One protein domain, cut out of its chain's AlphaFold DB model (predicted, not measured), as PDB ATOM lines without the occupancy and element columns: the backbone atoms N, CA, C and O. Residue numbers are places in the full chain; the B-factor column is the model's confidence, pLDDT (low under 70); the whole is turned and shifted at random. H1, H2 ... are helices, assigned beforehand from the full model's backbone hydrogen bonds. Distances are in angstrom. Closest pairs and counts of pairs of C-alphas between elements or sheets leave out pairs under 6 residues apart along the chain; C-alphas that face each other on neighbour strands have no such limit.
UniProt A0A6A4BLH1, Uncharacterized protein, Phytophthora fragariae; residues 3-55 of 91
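Overview. This is residues 3 to 55 of the 91 residues of an uncharacterized protein of Phytophthora fragariae (UniProt A0A6A4BLH1). An open bracket of three helices: H2, the longest, makes the crossbar, with H1 set crosswise at its first end and H3 crosswise near its last end, both on the same side of H2 with a gap between them. Beyond the H3 end the long link of residues 34 to 49 swings out in a wide loop and folds back to H3, and at the H1 end residues 12 to 17 stick out. The printed part has 53 residues with three named helices, in the order H1, H2, H3, and no named strand; the class is all helix. The whole is loose, with a radius of gyration of the C-alphas of 13.1 A, and elongated, spanning 33 by 21 by 15 A.

Arrangement. H2, residues 22 to 33, touches H1, residues 3 to 12, with its residues 22 to 25 alone. Their closest C-alphas are those of Ala 6 and Phe 22, 5.1 A apart, and their lines are about perpendicular at 88 degrees. H2 touches H3, residues 50 to 55, with its residues 29 to 33 alone. Their closest C-alphas are those of Leu 32 and Ile 52, 5.0 A apart, and their lines are only just about perpendicular, at 71 degrees. H1 and H3 are apart. In H1, H2 and H3 every O i to N i+4 pair is within hydrogen-bond range.

Along the chain. H2 measures 16.8 A from C-alpha 22 at (120.473, 108.385, 132.566) to C-alpha 33. H1 begins with C-alpha 3 at (124.073, 110.415, 135.976) and measures 14.4 A. H3 measures 8.6 A and ends with C-alpha 55 at (111.876, 121.434, 128.956).

Size, cuts and confidence. The two C-alphas farthest apart are those of Arg 15 and Thr 39, at 34.5 A. The printed part has no cut. The link from H1 to H2 is short, with 9 residues, and that from H2 to H3 is long, with 16 residues. Residues 12 to 17, of which 12 belongs to H1, stand free. The mean pLDDT of the printed part is 85.5, and residues 39 to 43 are under 70.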
ATOM      1  N   GLU A   3     124.054 111.426 134.923       90.25
ATOM      2  CA  GLU A   3     124.073 110.415 135.976       90.25
ATOM      3  C   GLU A   3     123.544 110.976 137.304       90.25
ATOM      4  O   GLU A   3     122.721 110.340 137.954       90.25
ATOM      5  N   GLU A   4     123.929 112.203 137.672       91.38
ATOM      6  CA  GLU A   4     123.436 112.884 138.882       91.38
ATOM      7  C   GLU A   4     121.932 113.159 138.789       91.38
ATOM      8  O   GLU A   4     121.194 112.954 139.750       91.38
ATOM      9  N   VAL A   5     121.460 113.541 137.596       88.75
ATOM     10  CA  VAL A   5     120.031 113.746 137.319       88.75
ATOM     11  C   VAL A   5     119.258 112.436 137.477       88.75
ATOM     12  O   VAL A   5     118.154 112.433 138.018       88.75
ATOM     13  N   ALA A   6     119.827 111.315 137.024       91.44
ATOM     14  CA  ALA A   6     119.216 110.001 137.191       91.44
ATOM     15  C   ALA A   6     119.145 109.584 138.665       91.44
ATOM     16  O   ALA A   6     118.097 109.111 139.108       91.44
ATOM     17  N   LEU A   7     120.212 109.813 139.435       92.38
ATOM     18  CA  LEU A   7     120.235 109.564 140.878       92.38
ATOM     19  C   LEU A   7     119.167 110.391 141.605       92.38
ATOM     20  O   LEU A   7     118.353 109.839 142.345       92.38
ATOM     21  N   GLU A   8     119.108 111.699 141.347       92.56
ATOM     22  CA  GLU A   8     118.120 112.590 141.958       92.56
ATOM     23  C   GLU A   8     116.688 112.199 141.562       92.56
ATOM     24  O   GLU A   8     115.812 112.091 142.425       92.56
ATOM     25  N   TYR A   9     116.449 111.905 140.282       89.56
ATOM     26  CA  TYR A   9     115.147 111.453 139.795       89.56
ATOM     27  C   TYR A   9     114.708 110.147 140.471       89.56
ATOM     28  O   TYR A   9     113.589 110.055 140.980       89.56
ATOM     29  N   ASN A  10     115.594 109.149 140.526       90.44
ATOM     30  CA  ASN A  10     115.304 107.855 141.143       90.44
ATOM     31  C   ASN A  10     115.168 107.948 142.673       90.44
ATOM     32  O   ASN A  10     114.451 107.136 143.251       90.44
ATOM     33  N   SER A  11     115.766 108.956 143.317       90.00
ATOM     34  CA  SER A  11     115.583 109.226 144.753       90.00
ATOM     35  C   SER A  11     114.208 109.821 145.090       90.00
ATOM     36  O   SER A  11     113.668 109.570 146.167       90.00
ATOM     37  N   ARG A  12     113.627 110.600 144.166       89.12
ATOM     38  CA  ARG A  12     112.360 111.330 144.362       89.12
ATOM     39  C   ARG A  12     111.140 110.628 143.768       89.12
ATOM     40  O   ARG A  12     110.013 111.045 144.037       89.12
ATOM     41  N   LYS A  13     111.332 109.610 142.926       86.62
ATOM     42  CA  LYS A  13     110.220 108.889 142.292       86.62
ATOM     43  C   LYS A  13     109.368 108.158 143.339       86.62
ATOM     44  O   LYS A  13     109.847 107.737 144.390       86.62
ATOM     45  N   ALA A  14     108.102 107.919 143.003       83.25
ATOM     46  CA  ALA A  14     107.252 107.039 143.796       83.25
ATOM     47  C   ALA A  14     107.811 105.605 143.805       83.25
ATOM     48  O   ALA A  14     108.285 105.109 142.781       83.25
ATOM     49  N   ARG A  15     107.688 104.906 144.941       78.38
ATOM     50  CA  ARG A  15     108.215 103.539 145.133       78.38
ATOM     51  C   ARG A  15     107.691 102.521 144.106       78.38
ATOM     52  O   ARG A  15     108.351 101.523 143.858       78.38
ATOM     53  N   SER A  16     106.537 102.780 143.492       83.19
ATOM     54  CA  SER A  16     105.931 101.927 142.461       83.19
ATOM     55  C   SER A  16     106.541 102.078 141.061       83.19
ATOM     56  O   SER A  16     106.207 101.302 140.169       83.19
ATOM     57  N   TRP A  17     107.408 103.069 140.832       83.25
ATOM     58  CA  TRP A  17     108.006 103.320 139.520       83.25
ATOM     59  C   TRP A  17     109.352 102.607 139.385       83.25
ATOM     60  O   TRP A  17     110.177 102.641 140.297       83.25
ATOM     61  N   LEU A  18     109.611 102.007 138.220       86.12
ATOM     62  CA  LEU A  18     110.922 101.441 137.881       86.12
ATOM     63  C   LEU A  18     112.003 102.529 137.841       86.12
ATOM     64  O   LEU A  18     111.718 103.695 137.556       86.12
ATOM     65  N   GLU A  19     113.241 102.156 138.171       87.88
ATOM     66  CA  GLU A  19     114.392 103.051 138.005       87.88
ATOM     67  C   GLU A  19     114.568 103.411 136.533       87.88
ATOM     68  O   GLU A  19     114.268 102.622 135.633       87.88
ATOM     69  N   ARG A  20     114.979 104.653 136.291       88.38
ATOM     70  CA  ARG A  20     115.246 105.162 134.951       88.38
ATOM     71  C   ARG A  20     116.735 105.397 134.790       88.38
ATOM     72  O   ARG A  20     117.333 106.109 135.594       88.38
ATOM     73  N   ASP A  21     117.281 104.849 133.710       91.62
ATOM     74  CA  ASP A  21     118.661 105.096 133.300       91.62
ATOM     75  C   ASP A  21     118.857 106.547 132.855       91.62
ATOM     76  O   ASP A  21     117.938 107.192 132.326       91.62
ATOM     77  N   PHE A  22     120.090 107.038 132.993       90.81
ATOM     78  CA  PHE A  22     120.473 108.385 132.566       90.81
ATOM     79  C   PHE A  22     120.165 108.627 131.079       90.81
ATOM     80  O   PHE A  22     119.647 109.687 130.723       90.81
ATOM     81  N   ASP A  23     120.400 107.634 130.212       91.31
ATOM     82  CA  ASP A  23     120.149 107.765 128.773       91.31
ATOM     83  C   ASP A  23     118.648 107.868 128.469       91.31
ATOM     84  O   ASP A  23     118.211 108.695 127.664       91.31
ATOM     85  N   SER A  24     117.825 107.112 129.203       91.12
ATOM     86  CA  SER A  24     116.367 107.187 129.090       91.12
ATOM     87  C   SER A  24     115.838 108.580 129.440       91.12
ATOM     88  O   SER A  24     114.983 109.113 128.721       91.12
ATOM     89  N   LEU A  25     116.354 109.190 130.512       91.00
ATOM     90  CA  LEU A  25     115.981 110.546 130.929       91.00
ATOM     91  C   LEU A  25     116.463 111.596 129.928       91.00
ATOM     92  O   LEU A  25     115.669 112.435 129.493       91.00
ATOM     93  N   ARG A  26     117.718 111.496 129.480       91.38
ATOM     94  CA  ARG A  26     118.285 112.372 128.449       91.38
ATOM     95  C   ARG A  26     117.459 112.328 127.170       91.38
ATOM     96  O   ARG A  26     117.067 113.371 126.648       91.38
ATOM     97  N   ARG A  27     117.142 111.133 126.668       94.44
ATOM     98  CA  ARG A  27     116.330 110.951 125.456       94.44
ATOM     99  C   ARG A  27     114.932 111.535 125.626       94.44
ATOM    100  O   ARG A  27     114.434 112.200 124.719       94.44
ATOM    101  N   LYS A  28     114.303 111.341 126.789       92.81
ATOM    102  CA  LYS A  28     112.991 111.930 127.084       92.81
ATOM    103  C   LYS A  28     113.046 113.455 127.073       92.81
ATOM    104  O   LYS A  28     112.180 114.065 126.454       92.81
ATOM    105  N   PHE A  29     114.052 114.049 127.707       91.62
ATOM    106  CA  PHE A  29     114.248 115.497 127.725       91.62
ATOM    107  C   PHE A  29     114.449 116.057 126.310       91.62
ATOM    108  O   PHE A  29     113.736 116.978 125.916       91.62
ATOM    109  N   ARG A  30     115.311 115.422 125.500       92.12
ATOM    110  CA  ARG A  30     115.514 115.771 124.078       92.12
ATOM    111  C   ARG A  30     114.234 115.733 123.262       92.12
ATOM    112  O   ARG A  30     113.953 116.646 122.491       92.12
ATOM    113  N   ASN A  31     113.422 114.708 123.480       93.12
ATOM    114  CA  ASN A  31     112.136 114.586 122.811       93.12
ATOM    115  C   ASN A  31     111.125 115.657 123.240       93.12
ATOM    116  O   ASN A  31     110.191 115.905 122.484       93.12
ATOM    117  N   LEU A  32     111.262 116.242 124.437       91.19
ATOM    118  CA  LEU A  32     110.364 117.280 124.945       91.19
ATOM    119  C   LEU A  32     110.734 118.660 124.405       91.19
ATOM    120  O   LEU A  32     109.867 119.307 123.828       91.19
ATOM    121  N   TYR A  33     111.992 119.097 124.526       87.31
ATOM    122  CA  TYR A  33     112.385 120.417 124.014       87.31
ATOM    123  C   TYR A  33     112.464 120.463 122.478       87.31
ATOM    124  O   TYR A  33     112.436 121.537 121.895       87.31
ATOM    125  N   GLY A  34     112.522 119.312 121.796       86.38
ATOM    126  CA  GLY A  34     112.386 119.243 120.336       86.38
ATOM    127  C   GLY A  34     110.951 119.436 119.825       86.38
ATOM    128  O   GLY A  34     110.732 119.454 118.615       86.38
ATOM    129  N   LYS A  35     109.949 119.531 120.711       88.69
ATOM    130  CA  LYS A  35     108.565 119.838 120.322       88.69
ATOM    131  C   LYS A  35     108.394 121.341 120.094       88.69
ATOM    132  O   LYS A  35     109.072 122.134 120.745       88.69
ATOM    133  N   PRO A  36     107.459 121.748 119.214       83.25
ATOM    134  CA  PRO A  36     107.140 123.159 119.048       83.25
ATOM    135  C   PRO A  36     106.697 123.762 120.383       83.25
ATOM    136  O   PRO A  36     106.001 123.111 121.171       83.25
ATOM    137  N   LYS A  37     107.102 125.013 120.624       79.62
ATOM    138  CA  LYS A  37     106.728 125.752 121.829       79.62
ATOM    139  C   LYS A  37     105.200 125.810 121.940       79.62
ATOM    140  O   LYS A  37     104.560 126.283 121.000       79.62
ATOM    141  N   PRO A  38     104.609 125.341 123.055       77.62
ATOM    142  CA  PRO A  38     103.176 125.458 123.274       77.62
ATOM    143  C   PRO A  38     102.736 126.921 123.188       77.62
ATOM    144  O   PRO A  38     103.364 127.797 123.783       77.62
ATOM    145  N   THR A  39     101.663 127.189 122.450       67.75
ATOM    146  CA  THR A  39     101.067 128.526 122.370       67.75
ATOM    147  C   THR A  39     100.183 128.754 123.598       67.75
ATOM    148  O   THR A  39      99.198 128.043 123.784       67.75
ATOM    149  N   GLY A  40     100.546 129.722 124.445       65.69
ATOM    150  CA  GLY A  40      99.808 130.106 125.657       65.69
ATOM    151  C   GLY A  40     100.726 130.391 126.853       65.69
ATOM    152  O   GLY A  40     101.817 129.829 126.947       65.69
ATOM    153  N   ASN A  41     100.295 131.265 127.768       64.00
ATOM    154  CA  ASN A  41     100.996 131.505 129.038       64.00
ATOM    155  C   ASN A  41     100.939 130.235 129.910       64.00
ATOM    156  O   ASN A  41      99.934 129.523 129.883       64.00
ATOM    157  N   ASN A  42     101.994 129.954 130.687       61.16
ATOM    158  CA  ASN A  42     102.134 128.718 131.478       61.16
ATOM    159  C   ASN A  42     100.914 128.407 132.374       61.16
ATOM    160  O   ASN A  42     100.567 127.236 132.539       61.16
ATOM    161  N   ASP A  43     100.220 129.436 132.865       64.69
ATOM    162  CA  ASP A  43      99.031 129.313 133.722       64.69
ATOM    163  C   ASP A  43      97.790 128.775 132.986       64.69
ATOM    164  O   ASP A  43      96.914 128.165 133.598       64.69
ATOM    165  N   GLY A  44      97.738 128.932 131.659       71.75
ATOM    166  CA  GLY A  44      96.667 128.431 130.792       71.75
ATOM    167  C   GLY A  44      97.007 127.134 130.054       71.75
ATOM    168  O   GLY A  44      96.178 126.627 129.297       71.75
ATOM    169  N   LEU A  45      98.214 126.580 130.235       78.81
ATOM    170  CA  LEU A  45      98.625 125.389 129.496       78.81
ATOM    171  C   LEU A  45      97.949 124.119 130.043       78.81
ATOM    172  O   LEU A  45      98.049 123.821 131.246       78.81
ATOM    173  N   PRO A  46      97.351 123.292 129.159       83.12
ATOM    174  CA  PRO A  46      96.895 121.958 129.514       83.12
ATOM    175  C   PRO A  46      98.016 121.164 130.203       83.12
ATOM    176  O   PRO A  46      99.165 121.236 129.755       83.12
ATOM    177  N   PRO A  47      97.716 120.330 131.221       84.50
ATOM    178  CA  PRO A  47      98.726 119.545 131.940       84.50
ATOM    179  C   PRO A  47      99.663 118.729 131.037       84.50
ATOM    180  O   PRO A  47     100.822 118.516 131.375       84.50
ATOM    181  N   LYS A  48      99.186 118.323 129.854       85.00
ATOM    182  CA  LYS A  48      99.960 117.580 128.846       85.00
ATOM    183  C   LYS A  48     101.064 118.409 128.169       85.00
ATOM    184  O   LYS A  48     102.033 117.827 127.694       85.00
ATOM    185  N   LEU A  49     100.924 119.737 128.111       86.31
ATOM    186  CA  LEU A  49     101.876 120.645 127.456       86.31
ATOM    187  C   LEU A  49     102.895 121.250 128.430       86.31
ATOM    188  O   LEU A  49     103.975 121.652 128.003       86.31
ATOM    189  N   ARG A  50     102.603 121.255 129.737       86.56
ATOM    190  CA  ARG A  50     103.511 121.790 130.770       86.56
ATOM    191  C   ARG A  50     104.915 121.167 130.738       86.56
ATOM    192  O   ARG A  50     105.877 121.924 130.792       86.56
ATOM    193  N   PRO A  51     105.085 119.837 130.572       88.88
ATOM    194  CA  PRO A  51     106.423 119.246 130.488       88.88
ATOM    195  C   PRO A  51     107.232 119.730 129.278       88.88
ATOM    196  O   PRO A  51     108.455 119.777 129.346       88.88
ATOM    197  N   ILE A  52     106.562 120.084 128.174       88.25
ATOM    198  CA  ILE A  52     107.213 120.628 126.974       88.25
ATOM    199  C   ILE A  52     107.690 122.055 127.252       88.25
ATOM    200  O   ILE A  52     108.845 122.372 126.984       88.25
ATOM    201  N   ALA A  53     106.822 122.894 127.827       87.88
ATOM    202  CA  ALA A  53     107.167 124.268 128.186       87.88
ATOM    203  C   ALA A  53     108.353 124.324 129.165       87.88
ATOM    204  O   ALA A  53     109.321 125.034 128.905       87.88
ATOM    205  N   LEU A  54     108.328 123.495 130.216       87.88
ATOM    206  CA  LEU A  54     109.426 123.384 131.181       87.88
ATOM    207  C   LEU A  54     110.731 122.914 130.526       87.88
ATOM    208  O   LEU A  54     111.792 123.457 130.813       87.88
ATOM    209  N   ALA A  55     110.676 121.920 129.634       90.31
ATOM    210  CA  ALA A  55     111.876 121.434 128.956       90.31
ATOM    211  C   ALA A  55     112.518 122.512 128.070       90.31
ATOM    212  O   ALA A  55     113.740 122.636 128.054       90.31
TER     213      ALA A  55